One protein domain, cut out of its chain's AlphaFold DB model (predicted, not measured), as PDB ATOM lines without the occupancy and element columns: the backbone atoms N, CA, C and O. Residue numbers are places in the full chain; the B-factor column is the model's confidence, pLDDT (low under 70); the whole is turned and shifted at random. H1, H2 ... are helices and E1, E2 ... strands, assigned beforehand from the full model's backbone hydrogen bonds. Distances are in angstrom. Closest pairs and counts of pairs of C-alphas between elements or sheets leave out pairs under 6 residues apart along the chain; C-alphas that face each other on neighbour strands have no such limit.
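This is residues 182 to 341 of the 346 residues of an uncharacterized protein of Bimuria novae-zelandiae CBS 107.79 (UniProt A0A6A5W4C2). A small three-stranded sheet lies toward one end, with H3 packed on one face of it, and H3 crosses H4 of a bundle of four helices, H4 to H7, which reaches to the other end; residues 331 to 341, of which 331 to 337 belong to H7, stick out there. Residues 239 to 265 make a long loop without a named element. The printed part has 160 residues, with seven named helices and three strands in the order E1 E2 H1 H2 E3 H3 H4 H5 H6 H7; the mixed sheet runs E2 E1 E3, and the class is mixed, helices and strands. It is compact, with a radius of gyration of the C-alphas of 17.2 A, yet elongated, spanning 61 by 40 by 34 A.

Find C-alpha 182 at (320.612, 416.626, 414.679), where E1, residues 182 to 187, begins. E2 is residues 193 to 200, 21.0 A long; then come H1, residues 201 to 204, H2, residues 208 to 214, and E3, residues 221 to 225. H3, residues 229 to 238, measures 14.7 A. Look for H4 at residues 266 to 278, 18.5 A, beginning at C-alpha 266 (335.174, 438.554, 404.740), and H5 at 282 to 295, 19.9 A. H6, residues 306 to 315, measures 14.3 A, and H7, residues 321 to 337, runs 24.6 A to C-alpha 337 at (345.226, 449.382, 387.841).

Start at the hairpin E1 and E2, antiparallel, with N 184 and O 197 2.9 A apart, within hydrogen-bond range. E3 is parallel to E1, with N 185 and O 222 at 2.9 A. H1 and H2 only graze the sheet. H3 is on the sheet at a height of 9.4 A and runs along the strands, at 12 degrees to E2 on the local plane. The hub H4 touches H3 about perpendicular, at 75 degrees, closest at the C-alphas of Thr 231 and Leu 272, 5.6 A. H4 and H5 form a helical hairpin at a shallow tilt of 20 degrees; H5 touches with residues 282 to 288 alone, closest at the C-alphas of Tyr 273 and Arg 285, 5.7 A. H4 touches H6, the same way at 5 degrees, closest at the C-alphas of Glu 267 and Glu 308, 6.6 A. H7 is close to but not clearly touching H6; their closest C-alphas, Phe 313 and Val 323, are 6.3 A apart. H4 to H7 are an up-and-down bundle, each running against the one before. In H2 to H7 every O i to N i+4 pair is within hydrogen-bond range; H1 is too short for one.

The farthest C-alphas, Phe 218 and Ile 341, are 62.0 A apart. The printed part has no cut, and the link H3 to H4 is long. Look for pLDDT under 70 at residues 241, 252 to 262, 298 to 299 and 340 to 341.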
ATOM      1  N   VAL A 182     319.279 417.235 414.606       89.44
ATOM      2  CA  VAL A 182     320.612 416.626 414.679       89.44
ATOM      3  C   VAL A 182     321.495 417.575 415.480       89.44
ATOM      4  O   VAL A 182     321.485 418.784 415.224       89.44
ATOM      5  N   GLU A 183     322.242 417.061 416.451       91.81
ATOM      6  CA  GLU A 183     323.149 417.863 417.268       91.81
ATOM      7  C   GLU A 183     324.506 418.049 416.578       91.81
ATOM      8  O   GLU A 183     325.265 417.107 416.360       91.81
ATOM      9  N   PHE A 184     324.850 419.290 416.254       92.62
ATOM     10  CA  PHE A 184     326.174 419.626 415.746       92.62
ATOM     11  C   PHE A 184     327.105 419.948 416.905       92.62
ATOM     12  O   PHE A 184     326.999 421.017 417.505       92.62
ATOM     13  N   VAL A 185     328.001 419.012 417.212       91.06
ATOM     14  CA  VAL A 185     328.964 419.085 418.314       91.06
ATOM     15  C   VAL A 185     330.253 419.724 417.808       91.06
ATOM     16  O   VAL A 185     330.921 419.189 416.923       91.06
ATOM     17  N   LEU A 186     330.618 420.868 418.377       91.12
ATOM     18  CA  LEU A 186     331.805 421.626 417.994       91.12
ATOM     19  C   LEU A 186     332.987 421.277 418.893       91.12
ATOM     20  O   LEU A 186     332.905 421.423 420.116       91.12
ATOM     21  N   ASN A 187     334.103 420.878 418.286       89.56
ATOM     22  CA  ASN A 187     335.349 420.563 418.975       89.56
ATOM     23  C   ASN A 187     336.516 421.419 418.461       89.56
ATOM     24  O   ASN A 187     336.689 421.633 417.259       89.56
ATOM     25  N   TYR A 188     337.394 421.835 419.374       81.44
ATOM     26  CA  TYR A 188     338.735 422.289 419.007       81.44
ATOM     27  C   TYR A 188     339.549 421.144 418.381       81.44
ATOM     28  O   TYR A 188     339.318 419.971 418.676       81.44
ATOM     29  N   SER A 189     340.597 421.489 417.629       74.88
ATOM     30  CA  SER A 189     341.613 420.547 417.124       74.88
ATOM     31  C   SER A 189     342.256 419.674 418.216       74.88
ATOM     32  O   SER A 189     342.683 418.557 417.943       74.88
ATOM     33  N   ILE A 190     342.270 420.146 419.469       78.69
ATOM     34  CA  ILE A 190     342.728 419.403 420.658       78.69
ATOM     35  C   ILE A 190     341.649 418.503 421.303       78.69
ATOM     36  O   ILE A 190     341.826 418.048 422.429       78.69
ATOM     37  N   GLY A 191     340.505 418.282 420.645       75.88
ATOM     38  CA  GLY A 191     339.419 417.421 421.139       75.88
ATOM     39  C   GLY A 191     338.583 418.008 422.285       75.88
ATOM     40  O   GLY A 191     337.827 417.285 422.930       75.88
ATOM     41  N   ARG A 192     338.710 419.311 422.567       81.00
ATOM     42  CA  ARG A 192     337.930 420.001 423.606       81.00
ATOM     43  C   ARG A 192     336.596 420.498 423.044       81.00
ATOM     44  O   ARG A 192     336.599 421.284 422.100       81.00
ATOM     45  N   PHE A 193     335.497 420.123 423.698       84.88
ATOM     46  CA  PHE A 193     334.149 420.629 423.422       84.88
ATOM     47  C   PHE A 193     334.077 422.161 423.524       84.88
ATOM     48  O   PHE A 193     334.511 422.747 424.520       84.88
ATOM     49  N   MET A 194     333.518 422.789 422.490       86.19
ATOM     50  CA  MET A 194     333.273 424.231 422.388       86.19
ATOM     51  C   MET A 194     331.801 424.598 422.575       86.19
ATOM     52  O   MET A 194     331.496 425.683 423.063       86.19
ATOM     53  N   GLY A 195     330.891 423.712 422.174       89.12
ATOM     54  CA  GLY A 195     329.455 423.950 422.197       89.12
ATOM     55  C   GLY A 195     328.714 422.968 421.296       89.12
ATOM     56  O   GLY A 195     329.330 422.173 420.588       89.12
ATOM     57  N   ALA A 196     327.388 423.049 421.314       89.44
ATOM     58  CA  ALA A 196     326.529 422.280 420.428       89.44
ATOM     59  C   ALA A 196     325.393 423.154 419.879       89.44
ATOM     60  O   ALA A 196     324.938 424.081 420.554       89.44
ATOM     61  N   VAL A 197     324.930 422.861 418.661       90.94
ATOM     62  CA  VAL A 197     323.729 423.479 418.078       90.94
ATOM     63  C   VAL A 197     322.847 422.390 417.476       90.94
ATOM     64  O   VAL A 197     323.248 421.698 416.544       90.94
ATOM     65  N   THR A 198     321.621 422.254 417.977       92.19
ATOM     66  CA  THR A 198     320.634 421.331 417.406       92.19
ATOM     67  C   THR A 198     319.985 421.955 416.171       92.19
ATOM     68  O   THR A 198     319.263 422.949 416.272       92.19
ATOM     69  N   ILE A 199     320.207 421.370 414.994       90.69
ATOM     70  CA  ILE A 199     319.581 421.803 413.738       90.69
ATOM     71  C   ILE A 199     318.368 420.904 413.454       90.69
ATOM     72  O   ILE A 199     318.539 419.689 413.364       90.69
ATOM     73  N   PRO A 200     317.143 421.445 413.279       89.19
ATOM     74  CA  PRO A 200     315.964 420.638 412.970       89.19
ATOM     75  C   PRO A 200     316.156 419.772 411.722       89.19
ATOM     76  O   PRO A 200     316.553 420.275 410.669       89.19
ATOM     77  N   LEU A 201     315.791 418.491 411.805       85.38
ATOM     78  CA  LEU A 201     316.080 417.485 410.778       85.38
ATOM     79  C   LEU A 201     315.540 417.906 409.404       85.38
ATOM     80  O   LEU A 201     316.195 417.746 408.378       85.38
ATOM     81  N   LYS A 202     314.354 418.522 409.392       83.69
ATOM     82  CA  LYS A 202     313.695 419.069 408.196       83.69
ATOM     83  C   LYS A 202     314.516 420.122 407.431       83.69
ATOM     84  O   LYS A 202     314.254 420.297 406.249       83.69
ATOM     85  N   HIS A 203     315.465 420.808 408.072       84.75
ATOM     86  CA  HIS A 203     316.340 421.799 407.427       84.75
ATOM     87  C   HIS A 203     317.568 421.146 406.788       84.75
ATOM     88  O   HIS A 203     318.056 421.624 405.774       84.75
ATOM     89  N   ILE A 204     318.059 420.039 407.358       84.81
ATOM     90  CA  ILE A 204     319.333 419.437 406.950       84.81
ATOM     91  C   ILE A 204     319.206 418.258 405.976       84.81
ATOM     92  O   ILE A 204     320.211 417.737 405.502       84.81
ATOM     93  N   LYS A 205     317.980 417.876 405.585       75.88
ATOM     94  CA  LYS A 205     317.744 416.829 404.567       75.88
ATOM     95  C   LYS A 205     318.407 417.117 403.206       75.88
ATOM     96  O   LYS A 205     318.493 416.207 402.388       75.88
ATOM     97  N   THR A 206     318.851 418.351 402.953       71.19
ATOM     98  CA  THR A 206     319.583 418.763 401.743       71.19
ATOM     99  C   THR A 206     321.107 418.659 401.857       71.19
ATOM    100  O   THR A 206     321.765 418.645 400.820       71.19
ATOM    101  N   SER A 207     321.684 418.570 403.064       77.25
ATOM    102  CA  SER A 207     323.135 418.388 403.225       77.25
ATOM    103  C   SER A 207     323.530 416.998 402.738       77.25
ATOM    104  O   SER A 207     323.023 415.981 403.221       77.25
ATOM    105  N   ARG A 208     324.466 416.945 401.786       78.06
ATOM    106  CA  ARG A 208     324.941 415.677 401.235       78.06
ATOM    107  C   ARG A 208     325.652 414.838 402.291       78.06
ATOM    108  O   ARG A 208     325.437 413.631 402.317       78.06
ATOM    109  N   GLU A 209     326.438 415.456 403.173       79.12
ATOM    110  CA  GLU A 209     327.132 414.724 404.236       79.12
ATOM    111  C   GLU A 209     326.149 414.082 405.217       79.12
ATOM    112  O   GLU A 209     326.263 412.894 405.514       79.12
ATOM    113  N   TYR A 210     325.111 414.821 405.630       82.06
ATOM    114  CA  TYR A 210     324.040 414.257 406.449       82.06
ATOM    115  C   TYR A 210     323.346 413.074 405.749       82.06
ATOM    116  O   TYR A 210     323.143 412.022 406.357       82.06
ATOM    117  N   VAL A 211     323.018 413.216 404.459       82.25
ATOM    118  CA  VAL A 211     322.373 412.151 403.675       82.25
ATOM    119  C   VAL A 211     323.257 410.905 403.562       82.25
ATOM    120  O   VAL A 211     322.742 409.802 403.729       82.25
ATOM    121  N   GLU A 212     324.562 411.045 403.311       84.00
ATOM    122  CA  GLU A 212     325.496 409.910 403.251       84.00
ATOM    123  C   GLU A 212     325.637 409.210 404.615       84.00
ATOM    124  O   GLU A 212     325.513 407.986 404.682       84.00
ATOM    125  N   LEU A 213     325.806 409.963 405.710       81.94
ATOM    126  CA  LEU A 213     325.891 409.408 407.070       81.94
ATOM    127  C   LEU A 213     324.615 408.638 407.461       81.94
ATOM    128  O   LEU A 213     324.696 407.548 408.040       81.94
ATOM    129  N   ARG A 214     323.440 409.166 407.084       80.62
ATOM    130  CA  ARG A 214     322.123 408.578 407.375       80.62
ATOM    131  C   ARG A 214     321.836 407.281 406.611       80.62
ATOM    132  O   ARG A 214     321.024 406.489 407.078       80.62
ATOM    133  N   LYS A 215     322.480 407.012 405.464       77.19
ATOM    134  CA  LYS A 215     322.222 405.785 404.668       77.19
ATOM    135  C   LYS A 215     322.421 404.486 405.452       77.19
ATOM    136  O   LYS A 215     321.831 403.470 405.091       77.19
ATOM    137  N   HIS A 216     323.275 404.514 406.473       73.56
ATOM    138  CA  HIS A 216     323.697 403.323 407.211       73.56
ATOM    139  C   HIS A 216     323.596 403.461 408.734       73.56
ATOM    140  O   HIS A 216     323.773 402.465 409.429       73.56
ATOM    141  N   ASN A 217     323.314 404.659 409.259       75.44
ATOM    142  CA  ASN A 217     323.334 404.931 410.695       75.44
ATOM    143  C   ASN A 217     322.166 405.817 411.131       75.44
ATOM    144  O   ASN A 217     321.669 406.657 410.378       75.44
ATOM    145  N   PHE A 218     321.803 405.682 412.403       77.94
ATOM    146  CA  PHE A 218     321.093 406.727 413.125       77.94
ATOM    147  C   PHE A 218     322.082 407.860 413.431       77.94
ATOM    148  O   PHE A 218     323.150 407.604 413.986       77.94
ATOM    149  N   VAL A 219     321.768 409.090 413.021       83.81
ATOM    150  CA  VAL A 219     322.670 410.247 413.149       83.81
ATOM    151  C   VAL A 219     322.074 411.220 414.161       83.81
ATOM    152  O   VAL A 219     321.366 412.151 413.787       83.81
ATOM    153  N   GLU A 220     322.348 410.964 415.441       85.25
ATOM    154  CA  GLU A 220     322.005 411.858 416.562       85.25
ATOM    155  C   GLU A 220     322.884 413.110 416.541       85.25
ATOM    156  O   GLU A 220     322.392 414.227 416.694       85.25
ATOM    157  N   SER A 221     324.187 412.932 416.294       89.25
ATOM    158  CA  SER A 221     325.158 414.022 416.287       89.25
ATOM    159  C   SER A 221     326.149 413.964 415.126       89.25
ATOM    160  O   SER A 221     326.482 412.897 414.604       89.25
ATOM    161  N   ILE A 222     326.629 415.143 414.729       90.56
ATOM    162  CA  ILE A 222     327.735 415.338 413.790       90.56
ATOM    163  C   ILE A 222     328.804 416.166 414.499       90.56
ATOM    164  O   ILE A 222     328.530 417.257 414.997       90.56
ATOM    165  N   VAL A 223     330.028 415.640 414.547       90.88
ATOM    166  CA  VAL A 223     331.175 416.320 415.157       90.88
ATOM    167  C   VAL A 223     331.893 417.149 414.098       90.88
ATOM    168  O   VAL A 223     332.316 416.609 413.078       90.88
ATOM    169  N   LEU A 224     332.073 418.441 414.364       92.38
ATOM    170  CA  LEU A 224     332.837 419.364 413.525       92.38
ATOM    171  C   LEU A 224     334.078 419.864 414.265       92.38
ATOM    172  O   LEU A 224     334.055 420.066 415.482       92.38
ATOM    173  N   SER A 225     335.152 420.099 413.516       90.06
ATOM    174  CA  SER A 225     336.424 420.607 414.031       90.06
ATOM    175  C   SER A 225     336.764 421.963 413.427       90.06
ATOM    176  O   SER A 225     336.652 422.133 412.216       90.06
ATOM    177  N   GLY A 226     337.208 422.909 414.259       88.25
ATOM    178  CA  GLY A 226     337.641 424.245 413.812       88.25
ATOM    179  C   GLY A 226     336.509 425.245 413.542       88.25
ATOM    180  O   GLY A 226     336.777 426.406 413.267       88.25
ATOM    181  N   VAL A 227     335.249 424.829 413.680       91.94
ATOM    182  CA  VAL A 227     334.067 425.651 413.382       91.94
ATOM    183  C   VAL A 227     333.572 426.381 414.636       91.94
ATOM    184  O   VAL A 227     333.379 425.766 415.687       91.94
ATOM    185  N   SER A 228     333.315 427.688 414.527       91.75
ATOM    186  CA  SER A 228     332.746 428.487 415.622       91.75
ATOM    187  C   SER A 228     331.232 428.260 415.801       91.75
ATOM    188  O   SER A 228     330.506 427.945 414.853       91.75
ATOM    189  N   VAL A 229     330.718 428.484 417.020       90.62
ATOM    190  CA  VAL A 229     329.266 428.426 417.314       90.62
ATOM    191  C   VAL A 229     328.483 429.411 416.437       90.62
ATOM    192  O   VAL A 229     327.404 429.078 415.947       90.62
ATOM    193  N   ILE A 230     329.044 430.598 416.194       90.44
ATOM    194  CA  ILE A 230     328.438 431.653 415.371       90.44
ATOM    195  C   ILE A 230     328.354 431.197 413.911       90.44
ATOM    196  O   ILE A 230     327.299 431.314 413.293       90.44
ATOM    197  N   THR A 231     329.423 430.605 413.377       93.56
ATOM    198  CA  THR A 231     329.490 430.066 412.008       93.56
ATOM    199  C   THR A 231     328.447 428.962 411.794       93.56
ATOM    200  O   THR A 231     327.729 428.953 410.792       93.56
ATOM    201  N   LEU A 232     328.267 428.081 412.781       92.94
ATOM    202  CA  LEU A 232     327.241 427.038 412.759       92.94
ATOM    203  C   LEU A 232     325.808 427.600 412.859       92.94
ATOM    204  O   LEU A 232     324.902 427.138 412.161       92.94
ATOM    205  N   GLN A 233     325.593 428.640 413.668       90.56
ATOM    206  CA  GLN A 233     324.312 429.351 413.737       90.56
ATOM    207  C   GLN A 233     323.993 430.083 412.422       90.56
ATOM    208  O   GLN A 233     322.862 429.988 411.939       90.56
ATOM    209  N   ARG A 234     324.980 430.740 411.799       92.31
ATOM    210  CA  ARG A 234     324.895 431.320 410.446       92.31
ATOM    211  C   ARG A 234     324.462 430.266 409.420       92.31
ATOM    212  O   ARG A 234     323.433 430.449 408.770       92.31
ATOM    213  N   TYR A 235     325.154 429.126 409.362       93.56
ATOM    214  CA  TYR A 235     324.810 427.999 408.485       93.56
ATOM    215  C   TYR A 235     323.376 427.511 408.688       93.56
ATOM    216  O   TYR A 235     322.615 427.408 407.725       93.56
ATOM    217  N   SER A 236     322.962 427.306 409.945       91.12
ATOM    218  CA  SER A 236     321.608 426.842 410.266       91.12
ATOM    219  C   SER A 236     320.501 427.747 409.710       91.12
ATOM    220  O   SER A 236     319.404 427.260 409.447       91.12
ATOM    221  N   ARG A 237     320.766 429.046 409.491       88.50
ATOM    222  CA  ARG A 237     319.810 429.986 408.879       88.50
ATOM    223  C   ARG A 237     319.755 429.876 407.371       88.50
ATOM    224  O   ARG A 237     318.663 429.966 406.822       88.50
ATOM    225  N   CYS A 238     320.892 429.658 406.715       89.69
ATOM    226  CA  CYS A 238     320.947 429.484 405.266       89.69
ATOM    227  C   CYS A 238     320.059 428.316 404.796       89.69
ATOM    228  O   CYS A 238     319.455 428.409 403.729       89.69
ATOM    229  N   ILE A 239     319.922 427.273 405.626       88.56
ATOM    230  CA  ILE A 239     319.141 426.056 405.345       88.56
ATOM    231  C   ILE A 239     317.732 426.011 405.987       88.56
ATOM    232  O   ILE A 239     317.020 425.018 405.842       88.56
ATOM    233  N   SER A 240     317.296 427.045 406.718       76.31
ATOM    234  CA  SER A 240     316.093 426.993 407.575       76.31
ATOM    235  C   SER A 240     314.912 427.825 407.068       76.31
ATOM    236  O   SER A 240     315.069 428.979 406.681       76.31
ATOM    237  N   PRO A 241     313.674 427.322 407.218       68.62
ATOM    238  CA  PRO A 241     313.137 426.157 406.511       68.62
ATOM    239  C   PRO A 241     312.942 426.403 405.002       68.62
ATOM    240  O   PRO A 241     312.575 425.483 404.276       68.62
ATOM    241  N   VAL A 242     313.124 427.645 404.542       78.06
ATOM    242  CA  VAL A 242     313.109 428.032 403.131       78.06
ATOM    243  C   VAL A 242     314.544 428.431 402.792       78.06
ATOM    244  O   VAL A 242     314.987 429.462 403.299       78.06
ATOM    245  N   PRO A 243     315.276 427.638 401.985       78.44
ATOM    246  CA  PRO A 243     316.665 427.927 401.652       78.44
ATOM    247  C   PRO A 243     316.821 429.351 401.116       78.44
ATOM    248  O   PRO A 243     316.052 429.789 400.250       78.44
ATOM    249  N   LEU A 244     317.786 430.094 401.658       83.94
ATOM    250  CA  LEU A 244     317.952 431.499 401.305       83.94
ATOM    251  C   LEU A 244     318.389 431.639 399.839       83.94
ATOM    252  O   LEU A 244     319.172 430.856 399.315       83.94
ATOM    253  N   SER A 245     317.904 432.676 399.153       86.62
ATOM    254  CA  SER A 245     318.338 432.984 397.780       86.62
ATOM    255  C   SER A 245     319.510 433.976 397.725       86.62
ATOM    256  O   SER A 245     320.099 434.172 396.654       86.62
ATOM    257  N   LYS A 246     319.829 434.609 398.863       89.25
ATOM    258  CA  LYS A 246     320.920 435.563 399.118       89.25
ATOM    259  C   LYS A 246     321.295 435.529 400.604       89.25
ATOM    260  O   LYS A 246     320.426 435.245 401.426       89.25
ATOM    261  N   LEU A 247     322.539 435.867 400.951       87.62
ATOM    262  CA  LEU A 247     322.903 436.146 402.343       87.62
ATOM    263  C   LEU A 247     322.188 437.416 402.859       87.62
ATOM    264  O   LEU A 247     321.949 438.347 402.080       87.62
ATOM    265  N   PRO A 248     321.815 437.472 404.152       84.25
ATOM    266  CA  PRO A 248     321.378 438.712 404.785       84.25
ATOM    267  C   PRO A 248     322.574 439.663 404.941       84.25
ATOM    268  O   PRO A 248     323.703 439.212 405.066       84.25
ATOM    269  N   HIS A 249     322.342 440.977 404.972       75.56
ATOM    270  CA  HIS A 249     323.436 441.953 405.133       75.56
ATOM    271  C   HIS A 249     323.945 442.046 406.590       75.56
ATOM    272  O   HIS A 249     325.038 442.543 406.834       75.56
ATOM    273  N   TYR A 250     323.159 441.566 407.564       78.38
ATOM    274  CA  TYR A 250     323.455 441.649 409.000       78.38
ATOM    275  C   TYR A 250     322.971 440.398 409.744       78.38
ATOM    276  O   TYR A 250     321.928 439.827 409.406       78.38
ATOM    277  N   ASP A 251     323.662 440.014 410.818       76.19
ATOM    278  CA  ASP A 251     323.278 438.921 411.720       76.19
ATOM    279  C   ASP A 251     322.201 439.333 412.739       76.19
ATOM    280  O   ASP A 251     322.385 439.259 413.955       76.19
ATOM    281  N   LEU A 252     321.021 439.708 412.236       56.47
ATOM    282  CA  LEU A 252     319.902 440.301 412.992       56.47
ATOM    283  C   LEU A 252     319.331 439.478 414.169       56.47
ATOM    284  O   LEU A 252     318.416 439.943 414.841       56.47
ATOM    285  N   ALA A 253     319.813 438.258 414.412       57.28
ATOM    286  CA  ALA A 253     319.280 437.381 415.456       57.28
ATOM    287  C   ALA A 253     320.323 436.478 416.146       57.28
ATOM    288  O   ALA A 253     319.933 435.507 416.786       57.28
ATOM    289  N   ILE A 254     321.640 436.659 415.943       59.25
ATOM    290  CA  ILE A 254     322.647 435.789 416.611       59.25
ATOM    291  C   ILE A 254     322.834 436.173 418.085       59.25
ATOM    292  O   ILE A 254     322.978 435.298 418.933       59.25
ATOM    293  N   VAL A 255     322.777 437.469 418.398       53.16
ATOM    294  CA  VAL A 255     323.060 437.986 419.740       53.16
ATOM    295  C   VAL A 255     321.753 438.371 420.435       53.16
ATOM    296  O   VAL A 255     321.042 439.267 419.987       53.16
ATOM    297  N   SER A 256     321.423 437.692 421.534       50.09
ATOM    298  CA  SER A 256     320.212 437.942 422.332       50.09
ATOM    299  C   SER A 256     320.364 439.060 423.376       50.09
ATOM    300  O   SER A 256     319.399 439.377 424.071       50.09
ATOM    301  N   SER A 257     321.541 439.685 423.477       50.34
ATOM    302  CA  SER A 257     321.818 440.806 424.380       50.34
ATOM    303  C   SER A 257     322.552 441.954 423.675       50.34
ATOM    304  O   SER A 257     323.710 441.802 423.300       50.34
ATOM    305  N   SER A 258     321.877 443.103 423.578       48.00
ATOM    306  CA  SER A 258     322.429 444.458 423.382       48.00
ATOM    307  C   SER A 258     323.477 444.699 422.271       48.00
ATOM    308  O   SER A 258     324.667 444.450 422.430       48.00
ATOM    309  N   GLU A 259     323.015 445.398 421.230       50.97
ATOM    310  CA  GLU A 259     323.728 446.486 420.524       50.97
ATOM    311  C   GLU A 259     324.859 446.173 419.527       50.97
ATOM    312  O   GLU A 259     325.208 447.074 418.765       50.97
ATOM    313  N   GLN A 260     325.361 444.942 419.401       54.72
ATOM    314  CA  GLN A 260     326.278 444.587 418.300       54.72
ATOM    315  C   GLN A 260     325.647 443.601 417.309       54.72
ATOM    316  O   GLN A 260     325.580 442.394 417.541       54.72
ATOM    317  N   TYR A 261     325.196 444.133 416.168       61.00
ATOM    318  CA  TYR A 261     324.865 443.331 414.993       61.00
ATOM    319  C   TYR A 261     326.163 442.846 414.346       61.00
ATOM    320  O   TYR A 261     326.966 443.666 413.908       61.00
ATOM    321  N   GLY A 262     326.353 441.528 414.253       65.19
ATOM    322  CA  GLY A 262     327.444 440.967 413.459       65.19
ATOM    323  C   GLY A 262     327.291 441.366 411.990       65.19
ATOM    324  O   GLY A 262     326.228 441.163 411.392       65.19
ATOM    325  N   THR A 263     328.336 441.953 411.419       80.38
ATOM    326  CA  THR A 263     328.463 442.169 409.978       80.38
ATOM    327  C   THR A 263     328.889 440.879 409.284       80.38
ATOM    328  O   THR A 263     329.529 440.015 409.886       80.38
ATOM    329  N   TRP A 264     328.538 440.750 408.006       86.88
ATOM    330  CA  TRP A 264     329.105 439.727 407.127       86.88
ATOM    331  C   TRP A 264     330.415 440.245 406.535       86.88
ATOM    332  O   TRP A 264     330.486 440.612 405.367       86.88
ATOM    333  N   ASP A 265     331.431 440.330 407.390       90.44
ATOM    334  CA  ASP A 265     332.809 440.568 406.964       90.44
ATOM    335  C   ASP A 265     333.363 439.380 406.153       90.44
ATOM    336  O   ASP A 265     332.727 438.328 405.994       90.44
ATOM    337  N   PHE A 266     334.549 439.569 405.576       92.81
ATOM    338  CA  PHE A 266     335.174 438.554 404.740       92.81
ATOM    339  C   PHE A 266     335.429 437.264 405.532       92.81
ATOM    340  O   PHE A 266     335.008 436.190 405.095       92.81
ATOM    341  N   GLU A 267     336.021 437.366 406.727       93.94
ATOM    342  CA  GLU A 267     336.293 436.225 407.610       93.94
ATOM    343  C   GLU A 267     335.019 435.419 407.915       93.94
ATOM    344  O   GLU A 267     335.002 434.208 407.701       93.94
ATOM    345  N   ALA A 268     333.910 436.075 408.276       93.44
ATOM    346  CA  ALA A 268     332.607 435.445 408.488       93.44
ATOM    347  C   ALA A 268     332.114 434.625 407.286       93.44
ATOM    348  O   ALA A 268     331.515 433.557 407.459       93.44
ATOM    349  N   THR A 269     332.329 435.129 406.068       95.31
ATOM    350  CA  THR A 269     331.931 434.430 404.838       95.31
ATOM    351  C   THR A 269     332.865 433.273 404.484       95.31
ATOM    352  O   THR A 269     332.379 432.245 404.011       95.31
ATOM    353  N   VAL A 270     334.167 433.391 404.767       96.38
ATOM    354  CA  VAL A 270     335.158 432.309 404.613       96.38
ATOM    355  C   VAL A 270     334.879 431.169 405.587       96.38
ATOM    356  O   VAL A 270     334.769 430.021 405.166       96.38
ATOM    357  N   ASP A 271     334.667 431.487 406.863       95.44
ATOM    358  CA  ASP A 271     334.275 430.540 407.907       95.44
ATOM    359  C   ASP A 271     333.010 429.755 407.519       95.44
ATOM    360  O   ASP A 271     332.942 428.530 407.658       95.44
ATOM    361  N   LEU A 272     331.993 430.452 406.997       96.19
ATOM    362  CA  LEU A 272     330.769 429.803 406.532       96.19
ATOM    363  C   LEU A 272     331.024 428.917 405.303       96.19
ATOM    364  O   LEU A 272     330.427 427.843 405.194       96.19
ATOM    365  N   TYR A 273     331.898 429.346 404.388       97.12
ATOM    366  CA  TYR A 273     332.268 428.563 403.209       97.12
ATOM    367  C   TYR A 273     333.013 427.285 403.601       97.12
ATOM    368  O   TYR A 273     332.758 426.224 403.027       97.12
ATOM    369  N   GLU A 274     333.875 427.360 404.617       96.06
ATOM    370  CA  GLU A 274     334.585 426.209 405.169       96.06
ATOM    371  C   GLU A 274     333.603 425.189 405.738       96.06
ATOM    372  O   GLU A 274     333.603 424.033 405.315       96.06
ATOM    373  N   LEU A 275     332.691 425.627 406.609       95.31
ATOM    374  CA  LEU A 275     331.643 424.775 407.169       95.31
ATOM    375  C   LEU A 275     330.772 424.138 406.072       95.31
ATOM    376  O   LEU A 275     330.529 422.930 406.088       95.31
ATOM    377  N   ALA A 276     330.332 424.921 405.085       95.12
ATOM    378  CA  ALA A 276     329.548 424.405 403.965       95.12
ATOM    379  C   ALA A 276     330.340 423.394 403.113       95.12
ATOM    380  O   ALA A 276     329.765 422.437 402.596       95.12
ATOM    381  N   THR A 277     331.661 423.554 403.006       95.19
ATOM    382  CA  THR A 277     332.552 422.615 402.307       95.19
ATOM    383  C   THR A 277     332.755 421.326 403.106       95.19
ATOM    384  O   THR A 277     332.605 420.244 402.535       95.19
ATOM    385  N   GLN A 278     332.967 421.405 404.428       92.44
ATOM    386  CA  GLN A 278     333.011 420.232 405.317       92.44
ATOM    387  C   GLN A 278     331.703 419.414 405.233       92.44
ATOM    388  O   GLN A 278     331.740 418.186 405.155       92.44
ATOM    389  N   LEU A 279     330.545 420.085 405.166       92.25
ATOM    390  CA  LEU A 279     329.213 419.464 405.061       92.25
ATOM    391  C   LEU A 279     328.770 419.107 403.630       92.25
ATOM    392  O   LEU A 279     327.651 418.607 403.442       92.25
ATOM    393  N   LYS A 280     329.622 419.359 402.626       92.62
ATOM    394  CA  LYS A 280     329.350 419.145 401.190       92.62
ATOM    395  C   LYS A 280     328.011 419.766 400.757       92.62
ATOM    396  O   LYS A 280     327.211 419.147 400.055       92.62
ATOM    397  N   ASP A 281     327.759 420.985 401.230       92.06
ATOM    398  CA  ASP A 281     326.553 421.771 400.983       92.06
ATOM    399  C   ASP A 281     326.791 422.786 399.855       92.06
ATOM    400  O   ASP A 281     327.144 423.951 400.063       92.06
ATOM    401  N   ASP A 282     326.594 422.321 398.620       91.94
ATOM    402  CA  ASP A 282     326.778 423.144 397.422       91.94
ATOM    403  C   ASP A 282     325.777 424.314 397.332       91.94
ATOM    404  O   ASP A 282     326.050 425.301 396.644       91.94
ATOM    405  N   HIS A 283     324.643 424.255 398.046       90.75
ATOM    406  CA  HIS A 283     323.696 425.368 398.101       90.75
ATOM    407  C   HIS A 283     324.286 426.544 398.884       90.75
ATOM    408  O   HIS A 283     324.322 427.662 398.363       90.75
ATOM    409  N   VAL A 284     324.800 426.301 400.094       94.00
ATOM    410  CA  VAL A 284     325.404 427.364 400.914       94.00
ATOM    411  C   VAL A 284     326.727 427.850 400.308       94.00
ATOM    412  O   VAL A 284     326.954 429.059 400.256       94.00
ATOM    413  N   ARG A 285     327.550 426.966 399.722       95.94
ATOM    414  CA  ARG A 285     328.742 427.380 398.947       95.94
ATOM    415  C   ARG A 285     328.368 428.311 397.786       95.94
ATOM    416  O   ARG A 285     328.968 429.373 397.621       95.94
ATOM    417  N   GLY A 286     327.339 427.959 397.009       94.62
ATOM    418  CA  GLY A 286     326.839 428.786 395.906       94.62
ATOM    419  C   GLY A 286     326.240 430.126 396.355       94.62
ATOM    420  O   GLY A 286     326.400 431.133 395.662       94.62
ATOM    421  N   LEU A 287     325.593 430.161 397.524       94.50
ATOM    422  CA  LEU A 287     325.059 431.372 398.155       94.50
ATOM    423  C   LEU A 287     326.174 432.385 398.476       94.50
ATOM    424  O   LEU A 287     326.011 433.573 398.200       94.50
ATOM    425  N   ILE A 288     327.306 431.910 399.006       96.38
ATOM    426  CA  ILE A 288     328.469 432.735 399.378       96.38
ATOM    427  C   ILE A 288     329.217 433.234 398.136       96.38
ATOM    428  O   ILE A 288     329.470 434.429 398.015       96.38
ATOM    429  N   LEU A 289     329.479 432.364 397.153       96.50
ATOM    430  CA  LEU A 289     330.091 432.772 395.876       96.50
ATOM    431  C   LEU A 289     329.248 433.835 395.157       96.50
ATOM    432  O   LEU A 289     329.773 434.783 394.571       96.50
ATOM    433  N   LYS A 290     327.917 433.698 395.217       94.38
ATOM    434  CA  LYS A 290     326.991 434.709 394.705       94.38
ATOM    435  C   LYS A 290     327.078 436.011 395.501       94.38
ATOM    436  O   LYS A 290     327.021 437.063 394.878       94.38
ATOM    437  N   TYR A 291     327.206 435.945 396.825       93.62
ATOM    438  CA  TYR A 291     327.360 437.120 397.681       93.62
ATOM    439  C   TYR A 291     328.632 437.905 397.331       93.62
ATOM    440  O   TYR A 291     328.518 439.056 396.919       93.62
ATOM    441  N   TRP A 292     329.808 437.268 397.320       94.12
ATOM    442  CA  TRP A 292     331.054 437.928 396.904       94.12
ATOM    443  C   TRP A 292     330.979 438.504 395.482       94.12
ATOM    444  O   TRP A 292     331.473 439.597 395.221       94.12
ATOM    445  N   LYS A 293     330.301 437.822 394.547       93.00
ATOM    446  CA  LYS A 293     330.062 438.340 393.186       93.00
ATOM    447  C   LYS A 293     329.087 439.529 393.131       93.00
ATOM    448  O   LYS A 293     329.059 440.255 392.135       93.00
ATOM    449  N   GLU A 294     328.232 439.703 394.133       90.94
ATOM    450  CA  GLU A 294     327.369 440.880 394.262       90.94
ATOM    451  C   GLU A 294     328.106 442.057 394.920       90.94
ATOM    452  O   GLU A 294     327.906 443.180 394.460       90.94
ATOM    453  N   GLU A 295     328.998 441.793 395.879       88.19
ATOM    454  CA  GLU A 295     329.861 442.793 396.530       88.19
ATOM    455  C   GLU A 295     330.975 443.325 395.607       88.19
ATOM    456  O   GLU A 295     331.164 444.532 395.515       88.19
ATOM    457  N   LEU A 296     331.641 442.471 394.814       88.19
ATOM    458  CA  LEU A 296     332.663 442.879 393.826       88.19
ATOM    459  C   LEU A 296     332.100 443.612 392.586       88.19
ATOM    460  O   LEU A 296     332.743 443.681 391.535       88.19
ATOM    461  N   ARG A 297     330.871 444.135 392.636       86.06
ATOM    462  CA  ARG A 297     330.326 444.925 391.521       86.06
ATOM    463  C   ARG A 297     330.956 446.323 391.514       86.06
ATOM    464  O   ARG A 297     331.068 446.913 392.581       86.06
ATOM    465  N   PRO A 298     331.222 446.938 390.341       68.12
ATOM    466  CA  PRO A 298     331.981 448.200 390.232       68.12
ATOM    467  C   PRO A 298     331.442 449.431 390.988       68.12
ATOM    468  O   PRO A 298     332.077 450.479 390.976       68.12
ATOM    469  N   LEU A 299     330.253 449.343 391.589       61.09
ATOM    470  CA  LEU A 299     329.613 450.419 392.351       61.09
ATOM    471  C   LEU A 299     329.855 450.314 393.867       61.09
ATOM    472  O   LEU A 299     329.471 451.224 394.598       61.09
ATOM    473  N   ILE A 300     330.455 449.219 394.341       71.75
ATOM    474  CA  ILE A 300     330.747 448.961 395.754       71.75
ATOM    475  C   ILE A 300     332.261 448.765 395.880       71.75
ATOM    476  O   ILE A 300     332.851 447.937 395.189       71.75
ATOM    477  N   ARG A 301     332.906 449.545 396.755       70.31
ATOM    478  CA  ARG A 301     334.291 449.277 397.162       70.31
ATOM    479  C   ARG A 301     334.262 448.207 398.242       70.31
ATOM    480  O   ARG A 301     333.990 448.513 399.398       70.31
ATOM    481  N   TYR A 302     334.495 446.967 397.837       79.81
ATOM    482  CA  TYR A 302     334.692 445.854 398.754       79.81
ATOM    483  C   TYR A 302     336.190 445.740 399.053       79.81
ATOM    484  O   TYR A 302     336.970 445.307 398.205       79.81
ATOM    485  N   GLU A 303     336.596 446.221 400.224       86.00
ATOM    486  CA  GLU A 303     337.985 446.181 400.687       86.00
ATOM    487  C   GLU A 303     338.228 444.847 401.406       86.00
ATOM    488  O   GLU A 303     337.496 444.505 402.330       86.00
ATOM    489  N   VAL A 304     339.237 444.093 400.959       89.12
ATOM    490  CA  VAL A 304     339.658 442.817 401.562       89.12
ATOM    491  C   VAL A 304     341.147 442.904 401.873       89.12
ATOM    492  O   VAL A 304     341.944 443.300 401.019       89.12
ATOM    493  N   GLY A 305     341.524 442.552 403.097       90.94
ATOM    494  CA  GLY A 305     342.910 442.529 403.543       90.94
ATOM    495  C   GLY A 305     343.726 441.426 402.863       90.94
ATOM    496  O   GLY A 305     343.215 440.360 402.519       90.94
ATOM    497  N   LEU A 306     345.036 441.646 402.720       92.75
ATOM    498  CA  LEU A 306     345.940 440.608 402.215       92.75
ATOM    499  C   LEU A 306     345.957 439.378 403.140       92.75
ATOM    500  O   LEU A 306     345.959 438.252 402.654       92.75
ATOM    501  N   ASP A 307     345.914 439.590 404.457       94.62
ATOM    502  CA  ASP A 307     345.884 438.512 405.452       94.62
ATOM    503  C   ASP A 307     344.576 437.705 405.390       94.62
ATOM    504  O   ASP A 307     344.591 436.480 405.510       94.62
ATOM    505  N   GLU A 308     343.453 438.375 405.117       92.94
ATOM    506  CA  GLU A 308     342.145 437.747 404.907       92.94
ATOM    507  C   GLU A 308     342.142 436.878 403.637       92.94
ATOM    508  O   GLU A 308     341.687 435.732 403.664       92.94
ATOM    509  N   LEU A 309     342.713 437.377 402.534       94.62
ATOM    510  CA  LEU A 309     342.899 436.589 401.314       94.62
ATOM    511  C   LEU A 309     343.836 435.398 401.544       94.62
ATOM    512  O   LEU A 309     343.494 434.285 401.152       94.62
ATOM    513  N   ASN A 310     344.980 435.592 402.207       95.62
ATOM    514  CA  ASN A 310     345.912 434.505 402.528       95.62
ATOM    515  C   ASN A 310     345.218 433.398 403.333       95.62
ATOM    516  O   ASN A 310     345.341 432.226 402.990       95.62
ATOM    517  N   MET A 311     344.389 433.760 404.316       94.06
ATOM    518  CA  MET A 311     343.570 432.815 405.077       94.06
ATOM    519  C   MET A 311     342.625 431.979 404.191       94.06
ATOM    520  O   MET A 311     342.407 430.806 404.489       94.06
ATOM    521  N   LEU A 312     342.076 432.528 403.100       96.19
ATOM    522  CA  LEU A 312     341.327 431.736 402.115       96.19
ATOM    523  C   LEU A 312     342.255 430.747 401.382       96.19
ATOM    524  O   LEU A 312     341.942 429.559 401.305       96.19
ATOM    525  N   PHE A 313     343.387 431.220 400.852       96.25
ATOM    526  CA  PHE A 313     344.330 430.386 400.092       96.25
ATOM    527  C   PHE A 313     344.995 429.287 400.943       96.25
ATOM    528  O   PHE A 313     345.298 428.221 400.414       96.25
ATOM    529  N   ASP A 314     345.175 429.509 402.246       96.31
ATOM    530  CA  ASP A 314     345.734 428.527 403.183       96.31
ATOM    531  C   ASP A 314     344.709 427.459 403.617       96.31
ATOM    532  O   ASP A 314     345.084 426.323 403.919       96.31
ATOM    533  N   ARG A 315     343.409 427.799 403.660       95.00
ATOM    534  CA  ARG A 315     342.333 426.881 404.090       95.00
ATOM    535  C   ARG A 315     341.826 425.956 402.976       95.00
ATOM    536  O   ARG A 315     341.325 424.873 403.282       95.00
ATOM    537  N   PHE A 316     341.930 426.351 401.705       96.88
ATOM    538  CA  PHE A 316     341.315 425.639 400.575       96.88
ATOM    539  C   PHE A 316     342.322 425.272 399.474       96.88
ATOM    540  O   PHE A 316     343.263 426.019 399.215       96.88
ATOM    541  N   PRO A 317     342.137 424.137 398.772       97.06
ATOM    542  CA  PRO A 317     343.022 423.749 397.680       97.06
ATOM    543  C   PRO A 317     342.821 424.641 396.442       97.06
ATOM    544  O   PRO A 317     341.759 425.225 396.231       97.06
ATOM    545  N   ALA A 318     343.840 424.709 395.580       97.00
ATOM    546  CA  ALA A 318     343.859 425.585 394.402       97.00
ATOM    547  C   ALA A 318     342.759 425.301 393.352       97.00
ATOM    548  O   ALA A 318     342.501 426.136 392.484       97.00
ATOM    549  N   ASP A 319     342.124 424.129 393.402       97.25
ATOM    550  CA  ASP A 319     340.994 423.749 392.555       97.25
ATOM    551  C   ASP A 319     339.616 424.084 393.158       97.25
ATOM    552  O   ASP A 319     338.605 423.908 392.475       97.25
ATOM    553  N   ASP A 320     339.546 424.610 394.388       97.94
ATOM    554  CA  ASP A 320     338.273 424.999 394.996       97.94
ATOM    555  C   ASP A 320     337.654 426.243 394.305       97.94
ATOM    556  O   ASP A 320     338.360 427.217 394.013       97.94
ATOM    557  N   PRO A 321     336.327 426.263 394.057       97.81
ATOM    558  CA  PRO A 321     335.650 427.389 393.418       97.81
ATOM    559  C   PRO A 321     335.824 428.749 394.109       97.81
ATOM    560  O   PRO A 321     335.807 429.764 393.411       97.81
ATOM    561  N   ALA A 322     335.979 428.810 395.436       97.31
ATOM    562  CA  ALA A 322     336.249 430.061 396.149       97.31
ATOM    563  C   ALA A 322     337.646 430.602 395.828       97.31
ATOM    564  O   ALA A 322     337.799 431.789 395.538       97.31
ATOM    565  N   VAL A 323     338.644 429.717 395.806       97.69
ATOM    566  CA  VAL A 323     340.034 430.054 395.474       97.69
ATOM    567  C   VAL A 323     340.142 430.520 394.022       97.69
ATOM    568  O   VAL A 323     340.719 431.571 393.752       97.69
ATOM    569  N   GLN A 324     339.513 429.800 393.088       97.81
ATOM    570  CA  GLN A 324     339.468 430.193 391.674       97.81
ATOM    571  C   GLN A 324     338.750 431.531 391.460       97.81
ATOM    572  O   GLN A 324     339.211 432.359 390.671       97.81
ATOM    573  N   PHE A 325     337.639 431.763 392.169       96.81
ATOM    574  CA  PHE A 325     336.901 433.022 392.120       96.81
ATOM    575  C   PHE A 325     337.765 434.204 392.578       96.81
ATOM    576  O   PHE A 325     337.871 435.192 391.848       96.81
ATOM    577  N   TRP A 326     338.419 434.095 393.738       96.25
ATOM    578  CA  TRP A 326     339.235 435.180 394.289       96.25
ATOM    579  C   TRP A 326     340.537 435.400 393.518       96.25
ATOM    580  O   TRP A 326     340.880 436.549 393.251       96.25
ATOM    581  N   ALA A 327     341.210 434.342 393.056       95.88
ATOM    582  CA  ALA A 327     342.379 434.470 392.184       95.88
ATOM    583  C   ALA A 327     342.046 435.221 390.879       95.88
ATOM    584  O   ALA A 327     342.772 436.132 390.480       95.88
ATOM    585  N   HIS A 328     340.916 434.887 390.244       95.12
ATOM    586  CA  HIS A 328     340.448 435.577 389.042       95.12
ATOM    587  C   HIS A 328     340.041 437.030 389.330       95.12
ATOM    588  O   HIS A 328     340.392 437.920 388.558       95.12
ATOM    589  N   ALA A 329     339.335 437.293 390.435       92.69
ATOM    590  CA  ALA A 329     338.976 438.650 390.843       92.69
ATOM    591  C   ALA A 329     340.226 439.526 391.029       92.69
ATOM    592  O   ALA A 329     340.345 440.569 390.391       92.69
ATOM    593  N   VAL A 330     341.195 439.062 391.825       91.62
ATOM    594  CA  VAL A 330     342.469 439.755 392.068       91.62
ATOM    595  C   VAL A 330     343.215 440.022 390.755       91.62
ATOM    596  O   VAL A 330     343.650 441.148 390.518       91.62
ATOM    597  N   GLN A 331     343.294 439.039 389.849       91.69
ATOM    598  CA  GLN A 331     343.904 439.225 388.526       91.69
ATOM    599  C   GLN A 331     343.193 440.305 387.688       91.69
ATOM    600  O   GLN A 331     343.858 441.079 386.993       91.69
ATOM    601  N   GLN A 332     341.858 440.381 387.742       88.88
ATOM    602  CA  GLN A 332     341.091 441.412 387.037       88.88
ATOM    603  C   GLN A 332     341.357 442.815 387.593       88.88
ATOM    604  O   GLN A 332     341.585 443.722 386.798       88.88
ATOM    605  N   TYR A 333     341.397 442.992 388.918       83.94
ATOM    606  CA  TYR A 333     341.722 444.289 389.528       83.94
ATOM    607  C   TYR A 333     343.151 444.741 389.192       83.94
ATOM    608  O   TYR A 333     343.324 445.849 388.690       83.94
ATOM    609  N   TYR A 334     344.156 443.862 389.309       82.44
ATOM    610  CA  TYR A 334     345.530 444.178 388.883       82.44
ATOM    611  C   TYR A 334     345.642 444.579 387.403       82.44
ATOM    612  O   TYR A 334     346.513 445.370 387.043       82.44
ATOM    613  N   SER A 335     344.777 444.041 386.536       83.12
ATOM    614  CA  SER A 335     344.766 444.385 385.107       83.12
ATOM    615  C   SER A 335     344.146 445.759 384.826       83.12
ATOM    616  O   SER A 335     344.461 446.355 383.800       83.12
ATOM    617  N   LEU A 336     343.265 446.250 385.706       79.31
ATOM    618  CA  LEU A 336     342.654 447.578 385.603       79.31
ATOM    619  C   LEU A 336     343.612 448.659 386.116       79.31
ATOM    620  O   LEU A 336     343.851 449.629 385.401       79.31
ATOM    621  N   ASP A 337     344.247 448.441 387.271       74.81
ATOM    622  CA  ASP A 337     345.226 449.382 387.841       74.81
ATOM    623  C   ASP A 337     346.412 449.647 386.893       74.81
ATOM    624  O   ASP A 337     346.963 450.745 386.873       74.81
ATOM    625  N   GLN A 338     346.801 448.666 386.069       74.44
ATOM    626  CA  GLN A 338     347.831 448.855 385.039       74.44
ATOM    627  C   GLN A 338     347.360 449.710 383.852       74.44
ATOM    628  O   GLN A 338     348.185 450.380 383.238       74.44
ATOM    629  N   GLN A 339     346.063 449.713 383.525       71.06
ATOM    630  CA  GLN A 339     345.529 450.489 382.398       71.06
ATOM    631  C   GLN A 339     345.393 451.977 382.727       71.06
ATOM    632  O   GLN A 339     345.637 452.798 381.848       71.06
ATOM    633  N   ASP A 340     345.089 452.335 383.977       64.38
ATOM    634  CA  ASP A 340     344.991 453.740 384.405       64.38
ATOM    635  C   ASP A 340     346.363 454.447 384.512       64.38
ATOM    636  O   ASP A 340     346.422 455.674 384.588       64.38
ATOM    637  N   ILE A 341     347.480 453.705 384.479       60.91
ATOM    638  CA  ILE A 341     348.849 454.260 384.536       60.91
ATOM    639  C   ILE A 341     349.367 454.693 383.148       60.91
ATOM    640  O   ILE A 341     350.168 455.622 383.059       60.91
TER     641      ILE A 341